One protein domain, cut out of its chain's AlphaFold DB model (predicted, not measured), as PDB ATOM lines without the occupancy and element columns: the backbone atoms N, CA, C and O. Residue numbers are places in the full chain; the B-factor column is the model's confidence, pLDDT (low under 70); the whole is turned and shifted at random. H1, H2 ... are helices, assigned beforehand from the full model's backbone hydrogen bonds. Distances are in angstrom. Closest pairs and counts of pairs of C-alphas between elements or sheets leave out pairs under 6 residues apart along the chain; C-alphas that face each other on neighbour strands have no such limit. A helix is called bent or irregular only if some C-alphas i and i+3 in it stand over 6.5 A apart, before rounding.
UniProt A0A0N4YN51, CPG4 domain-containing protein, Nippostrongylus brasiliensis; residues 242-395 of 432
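AT A GLANCE: This is residues 242 to 395 of the 432 residues of the protein "CPG4 domain-containing protein" of Nippostrongylus brasiliensis (UniProt A0A0N4YN51). Helices gather round a bent helix, H5: its first arm, H5a, lies in the middle with H1, H2 and H4 packed on it, and H1 and the short helix H8 pack on its second arm, H5b. H9 and H10 form a tail at one end of the longest axis, where residues 389 to 395 of H10 stick out; H3 and the hairpin of H6 and H7 lie toward the other end. The printed part has 154 residues with ten named helices, H1 to H10 in order, and no named strand; its class is all helix, with packing part aligned and part crossed. It is compact, with a radius of gyration of the C-alphas of 17.2 A, and spans 57 by 38 by 25 A.

HOW THE PARTS SIT: H1, residues 242 to 258, and H2, residues 260 to 278, touch only at the corner by their link, and only just, with 3 pairs of C-alphas within 8 A; the closest are Met 255 and Phe 263, 6.4 A. H3, residues 282 to 294, and H4, residues 301 to 319, are a hairpin that only just touches, with 3 pairs of C-alphas within 8 A; their closest C-alphas are those of Ala 294 and Gly 301, 5.3 A. Residues 269 to 277 of H2 touch H4, closest at the C-alphas of Ile 270 and Phe 316, 7.2 A. H5, residues 324 to 342, was assigned as one helix by its hydrogen bonds but is bent: C-alphas 332 and 335 are 6.7 A apart. Its arms, H5a, residues 324 to 332, and H5b, residues 335 to 342, stand at a steep tilt of 45 degrees. H4 and H5a are a hairpin at a shallow tilt of 33 degrees, only just short of steep, closest at the C-alphas of Arg 313 and Gly 325, 3.8 A. Residues 250 to 255 of H1 touch H5a at a shallow tilt of 9 degrees, opposite ways, closest at the C-alphas of Gly 251 and Thr 331, 3.9 A. H6, residues 344 to 353, and H7, residues 356 to 362, are a hairpin, closest at the C-alphas of Gly 351 and Tyr 362, 5.7 A. H7 touches H4, closest at the C-alphas of Phe 302 and Cys 358, 5.2 A. H8, residues 364 to 370, touches H5b, closest at the C-alphas of Val 337 and Gly 364, 6.2 A. H9, residues 374 to 385, touches H2, closest at the C-alphas of Ala 262 and Tyr 384, 5.6 A. H10, residues 387 to 395, and H9 meet only through their link. Every O i to N i+4 pair is within hydrogen-bond range in H3, H5a, H5b, H6, H9 and H10; H1 has 11 of 13, H2 10 of 15, H4 14 of 15, H7 0 of 3 and H8 1 of 3, while O i to N i+3 pairs within range number 2 of 4 in H7 and 3 of 4 in H8.

IN THESE COORDINATES: H1 begins at C-alpha 242, (8.482, 36.235, 16.692), and runs 19.2 A from first to last C-alpha. H2 runs 24.3 A and H4 26.8 A, the latter from C-alpha 301 at (-20.834, 31.217, 6.713). H1, H2 and H7 are irregular: C-alphas 248 and 251 are 7.2 A apart, 265 and 268 7.0 A, 357 and 360 7.5 A. H10 ends at C-alpha 395, (2.781, 69.083, 33.990).

THE WHOLE: The two C-alphas farthest apart are those of Gly 298 and Ala 394, 58.2 A. The printed part has no cut and no long link; the link from H3 to H4, 6 residues, is short and the others are tight. Mean pLDDT of the printed part is 83.3; residues 279 to 301 and 387 to 389 are under 70.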
ATOM      1  N   SER A 242       8.792  34.857  16.288       85.94
ATOM      2  CA  SER A 242       8.482  36.235  16.692       85.94
ATOM      3  C   SER A 242       7.724  37.020  15.612       85.94
ATOM      4  O   SER A 242       6.820  37.787  15.942       85.94
ATOM      5  N   ASP A 243       7.999  36.769  14.328       90.06
ATOM      6  CA  ASP A 243       7.282  37.387  13.206       90.06
ATOM      7  C   ASP A 243       5.811  36.957  13.115       90.06
ATOM      8  O   ASP A 243       4.946  37.789  12.829       90.06
ATOM      9  N   MET A 244       5.511  35.678  13.379       89.12
ATOM     10  CA  MET A 244       4.137  35.166  13.378       89.12
ATOM     11  C   MET A 244       3.359  35.702  14.580       89.12
ATOM     12  O   MET A 244       2.231  36.162  14.419       89.12
ATOM     13  N   PHE A 245       3.971  35.709  15.768       91.31
ATOM     14  CA  PHE A 245       3.361  36.304  16.959       91.31
ATOM     15  C   PHE A 245       3.120  37.808  16.783       91.31
ATOM     16  O   PHE A 245       2.030  38.292  17.087       91.31
ATOM     17  N   GLY A 246       4.092  38.537  16.227       93.31
ATOM     18  CA  GLY A 246       3.967  39.956  15.900       93.31
ATOM     19  C   GLY A 246       2.823  40.242  14.925       93.31
ATOM     20  O   GLY A 246       2.051  41.161  15.161       93.31
ATOM     21  N   VAL A 247       2.649  39.422  13.881       94.00
ATOM     22  CA  VAL A 247       1.495  39.527  12.968       94.00
ATOM     23  C   VAL A 247       0.179  39.218  13.676       94.00
ATOM     24  O   VAL A 247      -0.766  39.980  13.531       94.00
ATOM     25  N   LEU A 248       0.085  38.134  14.451       89.75
ATOM     26  CA  LEU A 248      -1.164  37.756  15.129       89.75
ATOM     27  C   LEU A 248      -1.593  38.784  16.188       89.75
ATOM     28  O   LEU A 248      -2.787  38.972  16.422       89.75
ATOM     29  N   THR A 249      -0.632  39.468  16.810       94.12
ATOM     30  CA  THR A 249      -0.886  40.475  17.851       94.12
ATOM     31  C   THR A 249      -0.933  41.911  17.340       94.12
ATOM     32  O   THR A 249      -1.371  42.781  18.094       94.12
ATOM     33  N   SER A 250      -0.575  42.198  16.084       95.88
ATOM     34  CA  SER A 250      -0.461  43.582  15.598       95.88
ATOM     35  C   SER A 250      -1.775  44.361  15.634       95.88
ATOM     36  O   SER A 250      -1.769  45.574  15.831       95.88
ATOM     37  N   GLY A 251      -2.916  43.677  15.530       94.50
ATOM     38  CA  GLY A 251      -4.232  44.269  15.767       94.50
ATOM     39  C   GLY A 251      -4.430  44.772  17.200       94.50
ATOM     40  O   GLY A 251      -4.901  45.889  17.405       94.50
ATOM     41  N   VAL A 252      -4.021  43.980  18.196       94.31
ATOM     42  CA  VAL A 252      -4.076  44.359  19.620       94.31
ATOM     43  C   VAL A 252      -3.029  45.431  19.926       94.31
ATOM     44  O   VAL A 252      -3.342  46.404  20.604       94.31
ATOM     45  N   HIS A 253      -1.823  45.318  19.359       95.25
ATOM     46  CA  HIS A 253      -0.793  46.358  19.432       95.25
ATOM     47  C   HIS A 253      -1.312  47.701  18.905       95.25
ATOM     48  O   HIS A 253      -1.171  48.725  19.571       95.25
ATOM     49  N   TYR A 254      -1.992  47.699  17.754       94.88
ATOM     50  CA  TYR A 254      -2.612  48.905  17.217       94.88
ATOM     51  C   TYR A 254      -3.620  49.515  18.192       94.88
ATOM     52  O   TYR A 254      -3.565  50.708  18.468       94.88
ATOM     53  N   MET A 255      -4.530  48.706  18.732       94.25
ATOM     54  CA  MET A 255      -5.596  49.189  19.609       94.25
ATOM     55  C   MET A 255      -5.074  49.707  20.958       94.25
ATOM     56  O   MET A 255      -5.543  50.737  21.436       94.25
ATOM     57  N   CYS A 256      -4.118  49.003  21.567       94.25
ATOM     58  CA  CYS A 256      -3.648  49.278  22.924       94.25
ATOM     59  C   CYS A 256      -2.433  50.217  22.978       94.25
ATOM     60  O   CYS A 256      -2.306  50.964  23.944       94.25
ATOM     61  N   VAL A 257      -1.554  50.193  21.968       92.88
ATOM     62  CA  VAL A 257      -0.304  50.976  21.936       92.88
ATOM     63  C   VAL A 257      -0.415  52.147  20.962       92.88
ATOM     64  O   VAL A 257      -0.286  53.292  21.381       92.88
ATOM     65  N   GLU A 258      -0.706  51.899  19.679       93.00
ATOM     66  CA  GLU A 258      -0.770  52.977  18.669       93.00
ATOM     67  C   GLU A 258      -1.997  53.889  18.866       93.00
ATOM     68  O   GLU A 258      -1.906  55.095  18.674       93.00
ATOM     69  N   GLN A 259      -3.145  53.337  19.267       94.31
ATOM     70  CA  GLN A 259      -4.405  54.062  19.479       94.31
ATOM     71  C   GLN A 259      -4.908  53.988  20.928       94.31
ATOM     72  O   GLN A 259      -6.081  54.266  21.186       94.31
ATOM     73  N   GLY A 260      -4.037  53.665  21.893       94.00
ATOM     74  CA  GLY A 260      -4.422  53.409  23.289       94.00
ATOM     75  C   GLY A 260      -5.287  54.508  23.920       94.00
ATOM     76  O   GLY A 260      -6.264  54.210  24.603       94.00
ATOM     77  N   LYS A 261      -5.008  55.785  23.622       92.31
ATOM     78  CA  LYS A 261      -5.804  56.933  24.098       92.31
ATOM     79  C   LYS A 261      -7.195  57.007  23.463       92.31
ATOM     80  O   LYS A 261      -8.179  57.193  24.172       92.31
ATOM     81  N   ALA A 262      -7.290  56.831  22.143       94.25
ATOM     82  CA  ALA A 262      -8.568  56.810  21.432       94.25
ATOM     83  C   ALA A 262      -9.427  55.610  21.863       94.25
ATOM     84  O   ALA A 262     -10.644  55.722  22.033       94.25
ATOM     85  N   PHE A 263      -8.788  54.463  22.099       94.62
ATOM     86  CA  PHE A 263      -9.432  53.288  22.665       94.62
ATOM     87  C   PHE A 263      -9.935  53.550  24.093       94.62
ATOM     88  O   PHE A 263     -11.119  53.356  24.354       94.62
ATOM     89  N   ASN A 264      -9.102  54.089  24.989       94.38
ATOM     90  CA  ASN A 264      -9.495  54.435  26.361       94.38
ATOM     91  C   ASN A 264     -10.638  55.476  26.413       94.38
ATOM     92  O   ASN A 264     -11.567  55.352  27.207       94.38
ATOM     93  N   ALA A 265     -10.647  56.458  25.508       94.06
ATOM     94  CA  ALA A 265     -11.755  57.410  25.393       94.06
ATOM     95  C   ALA A 265     -13.074  56.749  24.940       94.06
ATOM     96  O   ALA A 265     -14.157  57.157  25.363       94.06
ATOM     97  N   THR A 266     -13.008  55.712  24.098       93.81
ATOM     98  CA  THR A 266     -14.195  55.077  23.498       93.81
ATOM     99  C   THR A 266     -14.665  53.800  24.199       93.81
ATOM    100  O   THR A 266     -15.836  53.442  24.041       93.81
ATOM    101  N   ILE A 267     -13.835  53.131  25.009       94.81
ATOM    102  CA  ILE A 267     -14.171  51.840  25.641       94.81
ATOM    103  C   ILE A 267     -15.413  51.932  26.535       94.81
ATOM    104  O   ILE A 267     -16.303  51.092  26.441       94.81
ATOM    105  N   GLY A 268     -15.576  53.029  27.284       94.75
ATOM    106  CA  GLY A 268     -16.776  53.269  28.097       94.75
ATOM    107  C   GLY A 268     -18.076  53.426  27.288       94.75
ATOM    108  O   GLY A 268     -19.167  53.217  27.827       94.75
ATOM    109  N   CYS A 269     -17.983  53.766  25.997       95.56
ATOM    110  CA  CYS A 269     -19.110  53.710  25.065       95.56
ATOM    111  C   CYS A 269     -19.275  52.306  24.468       95.56
ATOM    112  O   CYS A 269     -20.396  51.799  24.423       95.56
ATOM    113  N   ILE A 270     -18.174  51.658  24.063       93.69
ATOM    114  CA  ILE A 270     -18.180  50.290  23.522       93.69
ATOM    115  C   ILE A 270     -18.840  49.325  24.513       93.69
ATOM    116  O   ILE A 270     -19.762  48.620  24.116       93.69
ATOM    117  N   ASP A 271     -18.463  49.346  25.794       92.62
ATOM    118  CA  ASP A 271     -19.025  48.474  26.837       92.62
ATOM    119  C   ASP A 271     -20.522  48.725  27.070       92.62
ATOM    120  O   ASP A 271     -21.330  47.793  27.118       92.62
ATOM    121  N   ARG A 272     -20.919  50.003  27.159       94.81
ATOM    122  CA  ARG A 272     -22.324  50.410  27.325       94.81
ATOM    123  C   ARG A 272     -23.181  49.927  26.158       94.81
ATOM    124  O   ARG A 272     -24.280  49.408  26.352       94.81
ATOM    125  N   GLU A 273     -22.668  50.087  24.943       93.62
ATOM    126  CA  GLU A 273     -23.387  49.762  23.721       93.62
ATOM    127  C   GLU A 273     -23.261  48.298  23.310       93.62
ATOM    128  O   GLU A 273     -24.133  47.814  22.591       93.62
ATOM    129  N   ALA A 274     -22.275  47.546  23.807       88.50
ATOM    130  CA  ALA A 274     -22.095  46.125  23.514       88.50
ATOM    131  C   ALA A 274     -23.371  45.322  23.802       88.50
ATOM    132  O   ALA A 274     -23.781  44.496  22.985       88.50
ATOM    133  N   HIS A 275     -24.067  45.622  24.903       84.44
ATOM    134  CA  HIS A 275     -25.357  45.011  25.233       84.44
ATOM    135  C   HIS A 275     -26.457  45.350  24.217       84.44
ATOM    136  O   HIS A 275     -27.175  44.454  23.777       84.44
ATOM    137  N   ALA A 276     -26.569  46.613  23.804       83.88
ATOM    138  CA  ALA A 276     -27.587  47.080  22.861       83.88
ATOM    139  C   ALA A 276     -27.202  46.859  21.379       83.88
ATOM    140  O   ALA A 276     -28.006  47.094  20.469       83.88
ATOM    141  N   VAL A 277     -25.965  46.443  21.110       79.12
ATOM    142  CA  VAL A 277     -25.503  45.848  19.855       79.12
ATOM    143  C   VAL A 277     -25.911  44.375  19.852       79.12
ATOM    144  O   VAL A 277     -26.642  43.968  18.953       79.12
ATOM    145  N   LYS A 278     -25.562  43.626  20.906       73.75
ATOM    146  CA  LYS A 278     -25.889  42.205  21.113       73.75
ATOM    147  C   LYS A 278     -27.392  41.908  21.203       73.75
ATOM    148  O   LYS A 278     -27.814  40.860  20.745       73.75
ATOM    149  N   SER A 279     -28.223  42.808  21.731       69.31
ATOM    150  CA  SER A 279     -29.680  42.587  21.831       69.31
ATOM    151  C   SER A 279     -30.403  42.582  20.482       69.31
ATOM    152  O   SER A 279     -31.473  41.998  20.354       69.31
ATOM    153  N   ASN A 280     -29.845  43.266  19.479       57.06
ATOM    154  CA  ASN A 280     -30.390  43.271  18.118       57.06
ATOM    155  C   ASN A 280     -29.545  42.392  17.188       57.06
ATOM    156  O   ASN A 280     -30.027  41.976  16.139       57.06
ATOM    157  N   ALA A 281     -28.297  42.119  17.568       53.59
ATOM    158  CA  ALA A 281     -27.475  41.053  17.031       53.59
ATOM    159  C   ALA A 281     -27.600  39.807  17.927       53.59
ATOM    160  O   ALA A 281     -26.621  39.391  18.545       53.59
ATOM    161  N   ASN A 282     -28.794  39.193  17.965       47.81
ATOM    162  CA  ASN A 282     -28.956  37.796  18.415       47.81
ATOM    163  C   ASN A 282     -27.877  36.937  17.713       47.81
ATOM    164  O   ASN A 282     -26.975  36.390  18.349       47.81
ATOM    165  N   SER A 283     -27.879  37.103  16.386       50.56
ATOM    166  CA  SER A 283     -26.810  37.278  15.387       50.56
ATOM    167  C   SER A 283     -25.338  37.536  15.807       50.56
ATOM    168  O   SER A 283     -24.523  37.593  14.892       50.56
ATOM    169  N   PHE A 284     -24.943  37.697  17.081       47.88
ATOM    170  CA  PHE A 284     -23.530  37.729  17.511       47.88
ATOM    171  C   PHE A 284     -23.090  36.585  18.430       47.88
ATOM    172  O   PHE A 284     -21.996  36.061  18.236       47.88
ATOM    173  N   ARG A 285     -23.915  36.112  19.375       47.91
ATOM    174  CA  ARG A 285     -23.618  34.791  19.960       47.91
ATOM    175  C   ARG A 285     -23.885  33.722  18.904       47.91
ATOM    176  O   ARG A 285     -23.016  32.898  18.672       47.91
ATOM    177  N   ASP A 286     -24.952  33.913  18.126       47.84
ATOM    178  CA  ASP A 286     -25.181  33.202  16.873       47.84
ATOM    179  C   ASP A 286     -24.095  33.495  15.817       47.84
ATOM    180  O   ASP A 286     -23.971  32.715  14.896       47.84
ATOM    181  N   PHE A 287     -23.288  34.567  15.883       45.44
ATOM    182  CA  PHE A 287     -22.162  34.735  14.937       45.44
ATOM    183  C   PHE A 287     -21.064  33.736  15.247       45.44
ATOM    184  O   PHE A 287     -20.575  33.087  14.336       45.44
ATOM    185  N   LEU A 288     -20.711  33.607  16.528       46.00
ATOM    186  CA  LEU A 288     -19.669  32.695  16.984       46.00
ATOM    187  C   LEU A 288     -20.152  31.236  17.005       46.00
ATOM    188  O   LEU A 288     -19.400  30.337  16.652       46.00
ATOM    189  N   GLU A 289     -21.432  31.008  17.301       47.38
ATOM    190  CA  GLU A 289     -22.087  29.694  17.271       47.38
ATOM    191  C   GLU A 289     -22.438  29.252  15.836       47.38
ATOM    192  O   GLU A 289     -22.313  28.071  15.518       47.38
ATOM    193  N   VAL A 290     -22.758  30.179  14.916       38.91
ATOM    194  CA  VAL A 290     -22.794  29.899  13.465       38.91
ATOM    195  C   VAL A 290     -21.391  29.879  12.862       38.91
ATOM    196  O   VAL A 290     -21.232  29.197  11.863       38.91
ATOM    197  N   THR A 291     -20.335  30.493  13.411       43.03
ATOM    198  CA  THR A 291     -18.974  30.145  12.955       43.03
ATOM    199  C   THR A 291     -18.563  28.770  13.464       43.03
ATOM    200  O   THR A 291     -18.064  27.996  12.663       43.03
ATOM    201  N   ASP A 292     -18.880  28.368  14.697       39.38
ATOM    202  CA  ASP A 292     -18.622  26.990  15.149       39.38
ATOM    203  C   ASP A 292     -19.443  25.954  14.350       39.38
ATOM    204  O   ASP A 292     -18.909  24.919  13.952       39.38
ATOM    205  N   GLN A 293     -20.713  26.233  14.020       37.91
ATOM    206  CA  GLN A 293     -21.550  25.324  13.218       37.91
ATOM    207  C   GLN A 293     -21.436  25.488  11.690       37.91
ATOM    208  O   GLN A 293     -21.793  24.557  10.976       37.91
ATOM    209  N   ALA A 294     -20.937  26.608  11.153       34.28
ATOM    210  CA  ALA A 294     -20.747  26.832   9.706       34.28
ATOM    211  C   ALA A 294     -19.274  26.893   9.266       34.28
ATOM    212  O   ALA A 294     -19.002  26.983   8.065       34.28
ATOM    213  N   CYS A 295     -18.324  26.751  10.194       40.53
ATOM    214  CA  CYS A 295     -16.998  26.210   9.891       40.53
ATOM    215  C   CYS A 295     -17.020  24.680   9.747       40.53
ATOM    216  O   CYS A 295     -16.097  24.118   9.160       40.53
ATOM    217  N   VAL A 296     -18.145  24.020  10.060       40.97
ATOM    218  CA  VAL A 296     -18.605  22.909   9.210       40.97
ATOM    219  C   VAL A 296     -19.020  23.518   7.864       40.97
ATOM    220  O   VAL A 296     -20.145  23.982   7.706       40.97
ATOM    221  N   CYS A 297     -18.058  23.579   6.936       36.91
ATOM    222  CA  CYS A 297     -18.010  24.369   5.694       36.91
ATOM    223  C   CYS A 297     -19.266  24.384   4.790       36.91
ATOM    224  O   CYS A 297     -19.242  23.929   3.642       36.91
ATOM    225  N   GLY A 298     -20.341  25.025   5.243       42.78
ATOM    226  CA  GLY A 298     -21.433  25.493   4.402       42.78
ATOM    227  C   GLY A 298     -21.021  26.757   3.643       42.78
ATOM    228  O   GLY A 298     -20.432  27.679   4.207       42.78
ATOM    229  N   THR A 299     -21.386  26.861   2.365       53.28
ATOM    230  CA  THR A 299     -21.010  27.972   1.459       53.28
ATOM    231  C   THR A 299     -21.521  29.367   1.866       53.28
ATOM    232  O   THR A 299     -21.244  30.350   1.175       53.28
ATOM    233  N   GLN A 300     -22.253  29.482   2.979       60.03
ATOM    234  CA  GLN A 300     -22.878  30.721   3.451       60.03
ATOM    235  C   GLN A 300     -22.120  31.410   4.602       60.03
ATOM    236  O   GLN A 300     -22.125  32.640   4.654       60.03
ATOM    237  N   GLY A 301     -21.412  30.670   5.471       66.25
ATOM    238  CA  GLY A 301     -20.834  31.217   6.713       66.25
ATOM    239  C   GLY A 301     -19.869  32.390   6.496       66.25
ATOM    240  O   GLY A 301     -19.981  33.437   7.124       66.25
ATOM    241  N   PHE A 302     -18.973  32.294   5.514       71.56
ATOM    242  CA  PHE A 302     -17.968  33.340   5.277       71.56
ATOM    243  C   PHE A 302     -18.517  34.629   4.643       71.56
ATOM    244  O   PHE A 302     -17.938  35.695   4.842       71.56
ATOM    245  N   ARG A 303     -19.663  34.576   3.944       77.25
ATOM    246  CA  ARG A 303     -20.368  35.804   3.520       77.25
ATOM    247  C   ARG A 303     -20.950  36.550   4.721       77.25
ATOM    248  O   ARG A 303     -21.066  37.773   4.685       77.25
ATOM    249  N   TYR A 304     -21.288  35.817   5.782       81.25
ATOM    250  CA  TYR A 304     -21.766  36.390   7.031       81.25
ATOM    251  C   TYR A 304     -20.666  37.181   7.748       81.25
ATOM    252  O   TYR A 304     -20.945  38.271   8.231       81.25
ATOM    253  N   ALA A 305     -19.409  36.716   7.728       83.75
ATOM    254  CA  ALA A 305     -18.269  37.415   8.334       83.75
ATOM    255  C   ALA A 305     -18.030  38.831   7.769       83.75
ATOM    256  O   ALA A 305     -17.974  39.795   8.533       83.75
ATOM    257  N   GLU A 306     -17.968  38.982   6.442       85.94
ATOM    258  CA  GLU A 306     -17.798  40.292   5.781       85.94
ATOM    259  C   GLU A 306     -18.981  41.237   6.093       85.94
ATOM    260  O   GLU A 306     -18.800  42.424   6.385       85.94
ATOM    261  N   CYS A 307     -20.207  40.701   6.111       85.94
ATOM    262  CA  CYS A 307     -21.415  41.458   6.444       85.94
ATOM    263  C   CYS A 307     -21.456  41.881   7.924       85.94
ATOM    264  O   CYS A 307     -21.732  43.042   8.228       85.94
ATOM    265  N   ALA A 308     -21.128  40.971   8.840       86.62
ATOM    266  CA  ALA A 308     -21.109  41.214  10.275       86.62
ATOM    267  C   ALA A 308     -20.050  42.256  10.649       86.62
ATOM    268  O   ALA A 308     -20.384  43.229  11.318       86.62
ATOM    269  N   LEU A 309     -18.815  42.141  10.143       90.31
ATOM    270  CA  LEU A 309     -17.771  43.152  10.358       90.31
ATOM    271  C   LEU A 309     -18.186  44.531   9.819       90.31
ATOM    272  O   LEU A 309     -17.984  45.540  10.496       90.31
ATOM    273  N   SER A 310     -18.829  44.586   8.646       90.56
ATOM    274  CA  SER A 310     -19.395  45.831   8.097       90.56
ATOM    275  C   SER A 310     -20.489  46.417   9.002       90.56
ATOM    276  O   SER A 310     -20.550  47.633   9.222       90.56
ATOM    277  N   CYS A 311     -21.350  45.553   9.548       90.62
ATOM    278  CA  CYS A 311     -22.430  45.926  10.454       90.62
ATOM    279  C   CYS A 311     -21.890  46.450  11.789       90.62
ATOM    280  O   CYS A 311     -22.281  47.542  12.204       90.62
ATOM    281  N   PHE A 312     -20.952  45.737  12.425       90.81
ATOM    282  CA  PHE A 312     -20.307  46.162  13.669       90.81
ATOM    283  C   PHE A 312     -19.604  47.500  13.503       90.81
ATOM    284  O   PHE A 312     -19.894  48.416  14.272       90.81
ATOM    285  N   ARG A 313     -18.781  47.659  12.455       94.19
ATOM    286  CA  ARG A 313     -18.117  48.933  12.158       94.19
ATOM    287  C   ARG A 313     -19.127  50.072  12.062       94.19
ATOM    288  O   ARG A 313     -19.042  51.039  12.809       94.19
ATOM    289  N   THR A 314     -20.141  49.923  11.210       93.12
ATOM    290  CA  THR A 314     -21.169  50.957  11.002       93.12
ATOM    291  C   THR A 314     -21.955  51.262  12.280       93.12
ATOM    292  O   THR A 314     -22.283  52.417  12.549       93.12
ATOM    293  N   ARG A 315     -22.282  50.239  13.077       92.81
ATOM    294  CA  ARG A 315     -23.129  50.367  14.266       92.81
ATOM    295  C   ARG A 315     -22.390  50.988  15.447       92.81
ATOM    296  O   ARG A 315     -22.947  51.889  16.067       92.81
ATOM    297  N   PHE A 316     -21.160  50.559  15.727       94.81
ATOM    298  CA  PHE A 316     -20.331  51.183  16.758       94.81
ATOM    299  C   PHE A 316     -19.920  52.601  16.350       94.81
ATOM    300  O   PHE A 316     -20.044  53.500  17.171       94.81
ATOM    301  N   ASN A 317     -19.582  52.859  15.080       94.44
ATOM    302  CA  ASN A 317     -19.326  54.227  14.600       94.44
ATOM    303  C   ASN A 317     -20.539  55.149  14.809       94.44
ATOM    304  O   ASN A 317     -20.392  56.265  15.294       94.44
ATOM    305  N   LYS A 318     -21.761  54.684  14.514       95.00
ATOM    306  CA  LYS A 318     -22.984  55.479  14.730       95.00
ATOM    307  C   LYS A 318     -23.332  55.742  16.197       95.00
ATOM    308  O   LYS A 318     -24.147  56.624  16.447       95.00
ATOM    309  N   ARG A 319     -22.794  54.969  17.145       94.94
ATOM    310  CA  ARG A 319     -23.121  55.091  18.577       94.94
ATOM    311  C   ARG A 319     -22.001  55.685  19.427       94.94
ATOM    312  O   ARG A 319     -22.295  56.342  20.413       94.94
ATOM    313  N   CYS A 320     -20.754  55.483  19.020       94.94
ATOM    314  CA  CYS A 320     -19.550  55.906  19.723       94.94
ATOM    315  C   CYS A 320     -18.706  56.799  18.803       94.94
ATOM    316  O   CYS A 320     -17.664  56.388  18.287       94.94
ATOM    317  N   GLU A 321     -19.231  58.005  18.565       89.19
ATOM    318  CA  GLU A 321     -18.501  59.167  18.029       89.19
ATOM    319  C   GLU A 321     -17.723  58.911  16.722       89.19
ATOM    320  O   GLU A 321     -16.621  59.402  16.502       89.19
ATOM    321  N   GLY A 322     -18.309  58.126  15.814       90.56
ATOM    322  CA  GLY A 322     -17.839  57.960  14.437       90.56
ATOM    323  C   GLY A 322     -16.725  56.934  14.227       90.56
ATOM    324  O   GLY A 322     -16.650  56.378  13.132       90.56
ATOM    325  N   ASN A 323     -15.915  56.625  15.247       93.75
ATOM    326  CA  ASN A 323     -14.636  55.929  15.038       93.75
ATOM    327  C   ASN A 323     -14.467  54.575  15.752       93.75
ATOM    328  O   ASN A 323     -13.671  53.752  15.294       93.75
ATOM    329  N   ALA A 324     -15.212  54.296  16.829       94.62
ATOM    330  CA  ALA A 324     -14.993  53.098  17.656       94.62
ATOM    331  C   ALA A 324     -15.097  51.768  16.881       94.62
ATOM    332  O   ALA A 324     -14.282  50.861  17.047       94.62
ATOM    333  N   GLY A 325     -16.079  51.655  15.986       94.56
ATOM    334  CA  GLY A 325     -16.268  50.478  15.142       94.56
ATOM    335  C   GLY A 325     -15.176  50.301  14.089       94.56
ATOM    336  O   GLY A 325     -14.865  49.166  13.731       94.56
ATOM    337  N   SER A 326     -14.573  51.396  13.619       95.06
ATOM    338  CA  SER A 326     -13.410  51.348  12.733       95.06
ATOM    339  C   SER A 326     -12.191  50.782  13.471       95.06
ATOM    340  O   SER A 326     -11.502  49.929  12.914       95.06
ATOM    341  N   MET A 327     -11.961  51.177  14.733       95.06
ATOM    342  CA  MET A 327     -10.855  50.650  15.551       95.06
ATOM    343  C   MET A 327     -11.029  49.160  15.855       95.06
ATOM    344  O   MET A 327     -10.094  48.383  15.670       95.06
ATOM    345  N   ILE A 328     -12.245  48.731  16.214       94.25
ATOM    346  CA  ILE A 328     -12.567  47.306  16.387       94.25
ATOM    347  C   ILE A 328     -12.324  46.534  15.078       94.25
ATOM    348  O   ILE A 328     -11.712  45.468  15.103       94.25
ATOM    349  N   SER A 329     -12.743  47.062  13.918       94.88
ATOM    350  CA  SER A 329     -12.505  46.375  12.640       94.88
ATOM    351  C   SER A 329     -11.022  46.303  12.264       94.88
ATOM    352  O   SER A 329     -10.578  45.262  11.786       94.88
ATOM    353  N   GLU A 330     -10.246  47.357  12.525       95.44
ATOM    354  CA  GLU A 330      -8.795  47.375  12.295       95.44
ATOM    355  C   GLU A 330      -8.078  46.359  13.197       95.44
ATOM    356  O   GLU A 330      -7.247  45.604  12.704       95.44
ATOM    357  N   THR A 331      -8.474  46.247  14.468       95.38
ATOM    358  CA  THR A 331      -7.946  45.255  15.431       95.38
ATOM    359  C   THR A 331      -8.089  43.815  14.919       95.38
ATOM    360  O   THR A 331      -7.198  42.992  15.102       95.38
ATOM    361  N   ILE A 332      -9.195  43.498  14.240       94.56
ATOM    362  CA  ILE A 332      -9.473  42.149  13.715       94.56
ATOM    363  C   ILE A 332      -8.791  41.920  12.358       94.56
ATOM    364  O   ILE A 332      -8.380  40.808  12.035       94.56
ATOM    365  N   VAL A 333      -8.694  42.961  11.529       95.19
ATOM    366  CA  VAL A 333      -8.308  42.838  10.116       95.19
ATOM    367  C   VAL A 333      -6.825  43.118   9.869       95.19
ATOM    368  O   VAL A 333      -6.256  42.544   8.942       95.19
ATOM    369  N   ARG A 334      -6.172  43.929  10.707       95.75
ATOM    370  CA  ARG A 334      -4.720  44.161  10.673       95.75
ATOM    371  C   ARG A 334      -3.890  42.863  10.688       95.75
ATOM    372  O   ARG A 334      -3.110  42.714   9.744       95.75
ATOM    373  N   PRO A 335      -4.082  41.898  11.617       94.62
ATOM    374  CA  PRO A 335      -3.310  40.650  11.618       94.62
ATOM    375  C   PRO A 335      -3.499  39.845  10.325       94.62
ATOM    376  O   PRO A 335      -2.553  39.260   9.802       94.62
ATOM    377  N   LEU A 336      -4.703  39.870   9.739       93.75
ATOM    378  CA  LEU A 336      -4.970  39.218   8.458       93.75
ATOM    379  C   LEU A 336      -4.220  39.915   7.310       93.75
ATOM    380  O   LEU A 336      -3.576  39.246   6.507       93.75
ATOM    381  N   VAL A 337      -4.265  41.250   7.223       94.06
ATOM    382  CA  VAL A 337      -3.602  42.013   6.146       94.06
ATOM    383  C   VAL A 337      -2.079  41.926   6.230       94.06
ATOM    384  O   VAL A 337      -1.422  41.767   5.202       94.06
ATOM    385  N   GLU A 338      -1.506  41.999   7.427       94.38
ATOM    386  CA  GLU A 338      -0.061  41.846   7.620       94.38
ATOM    387  C   GLU A 338       0.384  40.397   7.401       94.38
ATOM    388  O   GLU A 338       1.425  40.160   6.789       94.38
ATOM    389  N   GLY A 339      -0.453  39.425   7.779       92.12
ATOM    390  CA  GLY A 339      -0.261  38.022   7.430       92.12
ATOM    391  C   GLY A 339      -0.232  37.794   5.919       92.12
ATOM    392  O   GLY A 339       0.655  37.101   5.431       92.12
ATOM    393  N   HIS A 340      -1.124  38.437   5.159       91.12
ATOM    394  CA  HIS A 340      -1.093  38.419   3.689       91.12
ATOM    395  C   HIS A 340       0.221  38.945   3.110       91.12
ATOM    396  O   HIS A 340       0.688  38.436   2.093       91.12
ATOM    397  N   GLN A 341       0.817  39.958   3.741       91.31
ATOM    398  CA  GLN A 341       2.071  40.557   3.283       91.31
ATOM    399  C   GLN A 341       3.291  39.700   3.648       91.31
ATOM    400  O   GLN A 341       4.116  39.437   2.773       91.31
ATOM    401  N   LYS A 342       3.400  39.227   4.899       91.94
ATOM    402  CA  LYS A 342       4.546  38.416   5.356       91.94
ATOM    403  C   LYS A 342       4.484  36.955   4.901       91.94
ATOM    404  O   LYS A 342       5.503  36.383   4.533       91.94
ATOM    405  N   PHE A 343       3.295  36.352   4.890       89.06
ATOM    406  CA  PHE A 343       3.079  34.923   4.631       89.06
ATOM    407  C   PHE A 343       2.308  34.668   3.327       89.06
ATOM    408  O   PHE A 343       1.564  33.694   3.220       89.06
ATOM    409  N   SER A 344       2.495  35.520   2.313       88.75
ATOM    410  CA  SER A 344       1.825  35.424   1.003       88.75
ATOM    411  C   SER A 344       1.734  33.989   0.425       88.75
ATOM    412  O   SER A 344       0.629  33.590   0.047       88.75
ATOM    413  N   PRO A 345       2.788  33.137   0.444       89.56
ATOM    414  CA  PRO A 345       2.684  31.749  -0.032       89.56
ATOM    415  C   PRO A 345       1.650  30.894   0.721       89.56
ATOM    416  O   PRO A 345       0.932  30.110   0.098       89.56
ATOM    417  N   LEU A 346       1.531  31.068   2.042       85.62
ATOM    418  CA  LEU A 346       0.555  30.362   2.877       85.62
ATOM    419  C   LEU A 346      -0.875  30.797   2.530       85.62
ATOM    420  O   LEU A 346      -1.764  29.960   2.396       85.62
ATOM    421  N   PHE A 347      -1.090  32.096   2.316       85.06
ATOM    422  CA  PHE A 347      -2.395  32.633   1.924       85.06
ATOM    423  C   PHE A 347      -2.787  32.281   0.482       85.06
ATOM    424  O   PHE A 347      -3.974  32.086   0.210       85.06
ATOM    425  N   ILE A 348      -1.819  32.121  -0.427       85.06
ATOM    426  CA  ILE A 348      -2.049  31.566  -1.770       85.06
ATOM    427  C   ILE A 348      -2.497  30.103  -1.664       85.06
ATOM    428  O   ILE A 348      -3.521  29.745  -2.248       85.06
ATOM    429  N   ALA A 349      -1.797  29.272  -0.883       88.38
ATOM    430  CA  ALA A 349      -2.187  27.879  -0.652       88.38
ATOM    431  C   ALA A 349      -3.583  27.774  -0.007       88.38
ATOM    432  O   ALA A 349      -4.433  27.014  -0.480       88.38
ATOM    433  N   LEU A 350      -3.865  28.610   0.999       85.44
ATOM    434  CA  LEU A 350      -5.189  28.721   1.608       85.44
ATOM    435  C   LEU A 350      -6.251  29.116   0.571       85.44
ATOM    436  O   LEU A 350      -7.330  28.540   0.568       85.44
ATOM    437  N   GLY A 351      -5.951  30.035  -0.351       85.81
ATOM    438  CA  GLY A 351      -6.860  30.445  -1.425       85.81
ATOM    439  C   GLY A 351      -7.149  29.376  -2.492       85.81
ATOM    440  O   GLY A 351      -8.138  29.514  -3.217       85.81
ATOM    441  N   VAL A 352      -6.324  28.324  -2.588       89.12
ATOM    442  CA  VAL A 352      -6.556  27.150  -3.455       89.12
ATOM    443  C   VAL A 352      -7.454  26.117  -2.767       89.12
ATOM    444  O   VAL A 352      -8.317  25.532  -3.420       89.12
ATOM    445  N   VAL A 353      -7.272  25.900  -1.461       88.25
ATOM    446  CA  VAL A 353      -8.030  24.904  -0.680       88.25
ATOM    447  C   VAL A 353      -9.367  25.462  -0.171       88.25
ATOM    448  O   VAL A 353     -10.361  24.739  -0.103       88.25
ATOM    449  N   ALA A 354      -9.421  26.747   0.179       85.69
ATOM    450  CA  ALA A 354     -10.603  27.370   0.757       85.69
ATOM    451  C   ALA A 354     -11.713  27.596  -0.291       85.69
ATOM    452  O   ALA A 354     -11.452  28.095  -1.392       85.69
ATOM    453  N   PRO A 355     -12.986  27.322   0.050       84.75
ATOM    454  CA  PRO A 355     -14.124  27.650  -0.802       84.75
ATOM    455  C   PRO A 355     -14.154  29.125  -1.237       84.75
ATOM    456  O   PRO A 355     -13.815  30.026  -0.473       84.75
ATOM    457  N   ARG A 356     -14.683  29.417  -2.436       83.25
ATOM    458  CA  ARG A 356     -14.806  30.801  -2.957       83.25
ATOM    459  C   ARG A 356     -15.612  31.745  -2.046       83.25
ATOM    460  O   ARG A 356     -15.428  32.963  -2.109       83.25
ATOM    461  N   SER A 357     -16.483  31.207  -1.190       79.44
ATOM    462  CA  SER A 357     -17.181  31.951  -0.130       79.44
ATOM    463  C   SER A 357     -16.225  32.557   0.903       79.44
ATOM    464  O   SER A 357     -16.497  33.640   1.404       79.44
ATOM    465  N   CYS A 358     -15.086  31.912   1.166       81.88
ATOM    466  CA  CYS A 358     -14.038  32.333   2.101       81.88
ATOM    467  C   CYS A 358     -13.126  33.435   1.539       81.88
ATOM    468  O   CYS A 358     -12.188  33.855   2.213       81.88
ATOM    469  N   SER A 359     -13.388  33.926   0.320       86.31
ATOM    470  CA  SER A 359     -12.537  34.911  -0.367       86.31
ATOM    471  C   SER A 359     -12.396  36.258   0.339       86.31
ATOM    472  O   SER A 359     -11.511  37.024  -0.023       86.31
ATOM    473  N   PHE A 360     -13.193  36.526   1.374       86.50
ATOM    474  CA  PHE A 360     -12.929  37.606   2.320       86.50
ATOM    475  C   PHE A 360     -11.585  37.434   3.054       86.50
ATOM    476  O   PHE A 360     -10.798  38.372   3.081       86.50
ATOM    477  N   LEU A 361     -11.283  36.239   3.582       85.00
ATOM    478  CA  LEU A 361     -10.077  35.992   4.386       85.00
ATOM    479  C   LEU A 361      -8.794  35.908   3.556       85.00
ATOM    480  O   LEU A 361      -7.725  36.246   4.056       85.00
ATOM    481  N   TYR A 362      -8.878  35.460   2.299       85.94
ATOM    482  CA  TYR A 362      -7.701  35.244   1.449       85.94
ATOM    483  C   TYR A 362      -7.535  36.255   0.296       85.94
ATOM    484  O   TYR A 362      -6.568  36.164  -0.456       85.94
ATOM    485  N   LYS A 363      -8.426  37.246   0.135       89.38
ATOM    486  CA  LYS A 363      -8.200  38.367  -0.797       89.38
ATOM    487  C   LYS A 363      -7.911  39.646  -0.027       89.38
ATOM    488  O   LYS A 363      -8.835  40.304   0.450       89.38
ATOM    489  N   GLY A 364      -6.642  40.062  -0.017       88.88
ATOM    490  CA  GLY A 364      -6.208  41.321   0.599       88.88
ATOM    491  C   GLY A 364      -7.053  42.536   0.187       88.88
ATOM    492  O   GLY A 364      -7.397  43.353   1.033       88.88
ATOM    493  N   SER A 365      -7.513  42.619  -1.067       90.31
ATOM    494  CA  SER A 365      -8.377  43.715  -1.542       90.31
ATOM    495  C   SER A 365      -9.780  43.772  -0.914       90.31
ATOM    496  O   SER A 365     -10.416  44.825  -0.972       90.31
ATOM    497  N   ARG A 366     -10.277  42.684  -0.304       90.12
ATOM    498  CA  ARG A 366     -11.492  42.719   0.530       90.12
ATOM    499  C   ARG A 366     -11.171  43.111   1.965       90.12
ATOM    500  O   ARG A 366     -11.839  43.996   2.489       90.12
ATOM    501  N   LEU A 367     -10.120  42.541   2.553       91.00
ATOM    502  CA  LEU A 367      -9.652  42.913   3.894       91.00
ATOM    503  C   LEU A 367      -9.340  44.416   3.996       91.00
ATOM    504  O   LEU A 367      -9.791  45.073   4.928       91.00
ATOM    505  N   LEU A 368      -8.675  45.000   2.994       92.25
ATOM    506  CA  LEU A 368      -8.350  46.432   2.961       92.25
ATOM    507  C   LEU A 368      -9.577  47.357   3.085       92.25
ATOM    508  O   LEU A 368      -9.436  48.459   3.599       92.25
ATOM    509  N   ARG A 369     -10.787  46.913   2.708       92.12
ATOM    510  CA  ARG A 369     -12.032  47.694   2.893       92.12
ATOM    511  C   ARG A 369     -12.446  47.839   4.359       92.12
ATOM    512  O   ARG A 369     -13.215  48.735   4.693       92.12
ATOM    513  N   HIS A 370     -11.971  46.936   5.214       93.50
ATOM    514  CA  HIS A 370     -12.259  46.912   6.644       93.50
ATOM    515  C   HIS A 370     -11.116  47.469   7.493       93.50
ATOM    516  O   HIS A 370     -11.314  47.642   8.696       93.50
ATOM    517  N   ARG A 371      -9.970  47.819   6.895       95.00
ATOM    518  CA  ARG A 371      -8.964  48.622   7.594       95.00
ATOM    519  C   ARG A 371      -9.485  50.021   7.897       95.00
ATOM    520  O   ARG A 371     -10.432  50.509   7.266       95.00
ATOM    521  N   ILE A 372      -8.890  50.669   8.888       95.19
ATOM    522  CA  ILE A 372      -9.066  52.109   9.073       95.19
ATOM    523  C   ILE A 372      -8.529  52.839   7.835       95.19
ATOM    524  O   ILE A 372      -7.473  52.499   7.304       95.19
ATOM    525  N   ASP A 373      -9.285  53.830   7.364       94.38
ATOM    526  CA  ASP A 373      -8.825  54.724   6.305       94.38
ATOM    527  C   ASP A 373      -7.667  55.577   6.859       94.38
ATOM    528  O   ASP A 373      -7.799  56.071   7.985       94.38
ATOM    529  N   PRO A 374      -6.540  55.759   6.142       94.00
ATOM    530  CA  PRO A 374      -5.397  56.515   6.656       94.00
ATOM    531  C   PRO A 374      -5.790  57.914   7.144       94.00
ATOM    532  O   PRO A 374      -5.308  58.344   8.189       94.00
ATOM    533  N   LYS A 375      -6.760  58.569   6.490       94.69
ATOM    534  CA  LYS A 375      -7.274  59.868   6.932       94.69
ATOM    535  C   LYS A 375      -7.981  59.792   8.292       94.69
ATOM    536  O   LYS A 375      -7.812  60.681   9.118       94.69
ATOM    537  N   THR A 376      -8.750  58.733   8.548       93.38
ATOM    538  CA  THR A 376      -9.386  58.502   9.859       93.38
ATOM    539  C   THR A 376      -8.349  58.144  10.926       93.38
ATOM    540  O   THR A 376      -8.509  58.540  12.077       93.38
ATOM    541  N   ASN A 377      -7.268  57.440  10.568       94.56
ATOM    542  CA  ASN A 377      -6.150  57.198  11.484       94.56
ATOM    543  C   ASN A 377      -5.471  58.516  11.887       94.56
ATOM    544  O   ASN A 377      -5.257  58.752  13.071       94.56
ATOM    545  N   GLU A 378      -5.167  59.383  10.919       93.75
ATOM    546  CA  GLU A 378      -4.600  60.719  11.152       93.75
ATOM    547  C   GLU A 378      -5.530  61.612  11.983       93.75
ATOM    548  O   GLU A 378      -5.069  62.325  12.870       93.75
ATOM    549  N   GLU A 379      -6.842  61.551  11.745       93.12
ATOM    550  CA  GLU A 379      -7.846  62.270  12.536       93.12
ATOM    551  C   GLU A 379      -7.880  61.777  13.991       93.12
ATOM    552  O   GLU A 379      -7.835  62.594  14.906       93.12
ATOM    553  N   LEU A 380      -7.838  60.459  14.225       92.50
ATOM    554  CA  LEU A 380      -7.710  59.878  15.566       92.50
ATOM    555  C   LEU A 380      -6.415  60.311  16.267       92.50
ATOM    556  O   LEU A 380      -6.458  60.762  17.412       92.50
ATOM    557  N   TRP A 381      -5.278  60.251  15.568       91.62
ATOM    558  CA  TRP A 381      -3.993  60.744  16.073       91.62
ATOM    559  C   TRP A 381      -4.033  62.239  16.408       91.62
ATOM    560  O   TRP A 381      -3.495  62.654  17.431       91.62
ATOM    561  N   LYS A 382      -4.710  63.055  15.596       92.56
ATOM    562  CA  LYS A 382      -4.859  64.491  15.848       92.56
ATOM    563  C   LYS A 382      -5.780  64.790  17.034       92.56
ATOM    564  O   LYS A 382      -5.505  65.723  17.779       92.56
ATOM    565  N   THR A 383      -6.857  64.026  17.211       90.56
ATOM    566  CA  THR A 383      -7.831  64.235  18.294       90.56
ATOM    567  C   THR A 383      -7.328  63.722  19.643       90.56
ATOM    568  O   THR A 383      -7.554  64.379  20.654       90.56
ATOM    569  N   TYR A 384      -6.649  62.571  19.672       90.38
ATOM    570  CA  TYR A 384      -6.265  61.894  20.917       90.38
ATOM    571  C   TYR A 384      -4.751  61.866  21.174       90.38
ATOM    572  O   TYR A 384      -4.334  61.770  22.325       90.38
ATOM    573  N   GLY A 385      -3.910  61.960  20.141       84.12
ATOM    574  CA  GLY A 385      -2.451  61.895  20.277       84.12
ATOM    575  C   GLY A 385      -1.836  63.153  20.893       84.12
ATOM    576  O   GLY A 385      -1.029  63.033  21.814       84.12
ATOM    577  N   VAL A 386      -2.278  64.336  20.441       73.69
ATOM    578  CA  VAL A 386      -1.728  65.666  20.802       73.69
ATOM    579  C   VAL A 386      -1.730  65.936  22.311       73.69
ATOM    580  O   VAL A 386      -0.847  66.634  22.803       73.69
ATOM    581  N   ALA A 387      -2.661  65.328  23.052       61.00
ATOM    582  CA  ALA A 387      -2.817  65.531  24.488       61.00
ATOM    583  C   ALA A 387      -1.523  65.322  25.296       61.00
ATOM    584  O   ALA A 387      -1.342  66.011  26.286       61.00
ATOM    585  N   GLU A 388      -0.594  64.447  24.884       65.81
ATOM    586  CA  GLU A 388       0.646  64.249  25.661       65.81
ATOM    587  C   GLU A 388       1.650  65.393  25.544       65.81
ATOM    588  O   GLU A 388       2.287  65.693  26.542       65.81
ATOM    589  N   GLU A 389       1.820  66.055  24.394       69.50
ATOM    590  CA  GLU A 389       2.769  67.182  24.337       69.50
ATOM    591  C   GLU A 389       2.253  68.375  25.150       69.50
ATOM    592  O   GLU A 389       3.033  69.025  25.844       69.50
ATOM    593  N   GLU A 390       0.940  68.622  25.129       75.62
ATOM    594  CA  GLU A 390       0.315  69.696  25.904       75.62
ATOM    595  C   GLU A 390       0.201  69.345  27.401       75.62
ATOM    596  O   GLU A 390       0.485  70.191  28.245       75.62
ATOM    597  N   GLU A 391      -0.113  68.093  27.758       73.50
ATOM    598  CA  GLU A 391      -0.194  67.638  29.155       73.50
ATOM    599  C   GLU A 391       1.197  67.441  29.785       73.50
ATOM    600  O   GLU A 391       1.374  67.797  30.948       73.50
ATOM    601  N   LEU A 392       2.226  66.990  29.044       77.81
ATOM    602  CA  LEU A 392       3.613  67.037  29.537       77.81
ATOM    603  C   LEU A 392       4.130  68.473  29.648       77.81
ATOM    604  O   LEU A 392       4.865  68.753  30.594       77.81
ATOM    605  N   ALA A 393       3.771  69.384  28.736       81.50
ATOM    606  CA  ALA A 393       4.134  70.794  28.874       81.50
ATOM    607  C   ALA A 393       3.473  71.417  30.116       81.50
ATOM    608  O   ALA A 393       4.166  72.005  30.945       81.50
ATOM    609  N   ALA A 394       2.167  71.206  30.304       83.19
ATOM    610  CA  ALA A 394       1.428  71.680  31.473       83.19
ATOM    611  C   ALA A 394       1.959  71.066  32.783       83.19
ATOM    612  O   ALA A 394       2.210  71.792  33.744       83.19
ATOM    613  N   ALA A 395       2.216  69.755  32.819       80.31
ATOM    614  CA  ALA A 395       2.781  69.083  33.990       80.31
ATOM    615  C   ALA A 395       4.237  69.506  34.269       80.31
ATOM    616  O   ALA A 395       4.653  69.554  35.428       80.31
TER     617      ALA A 395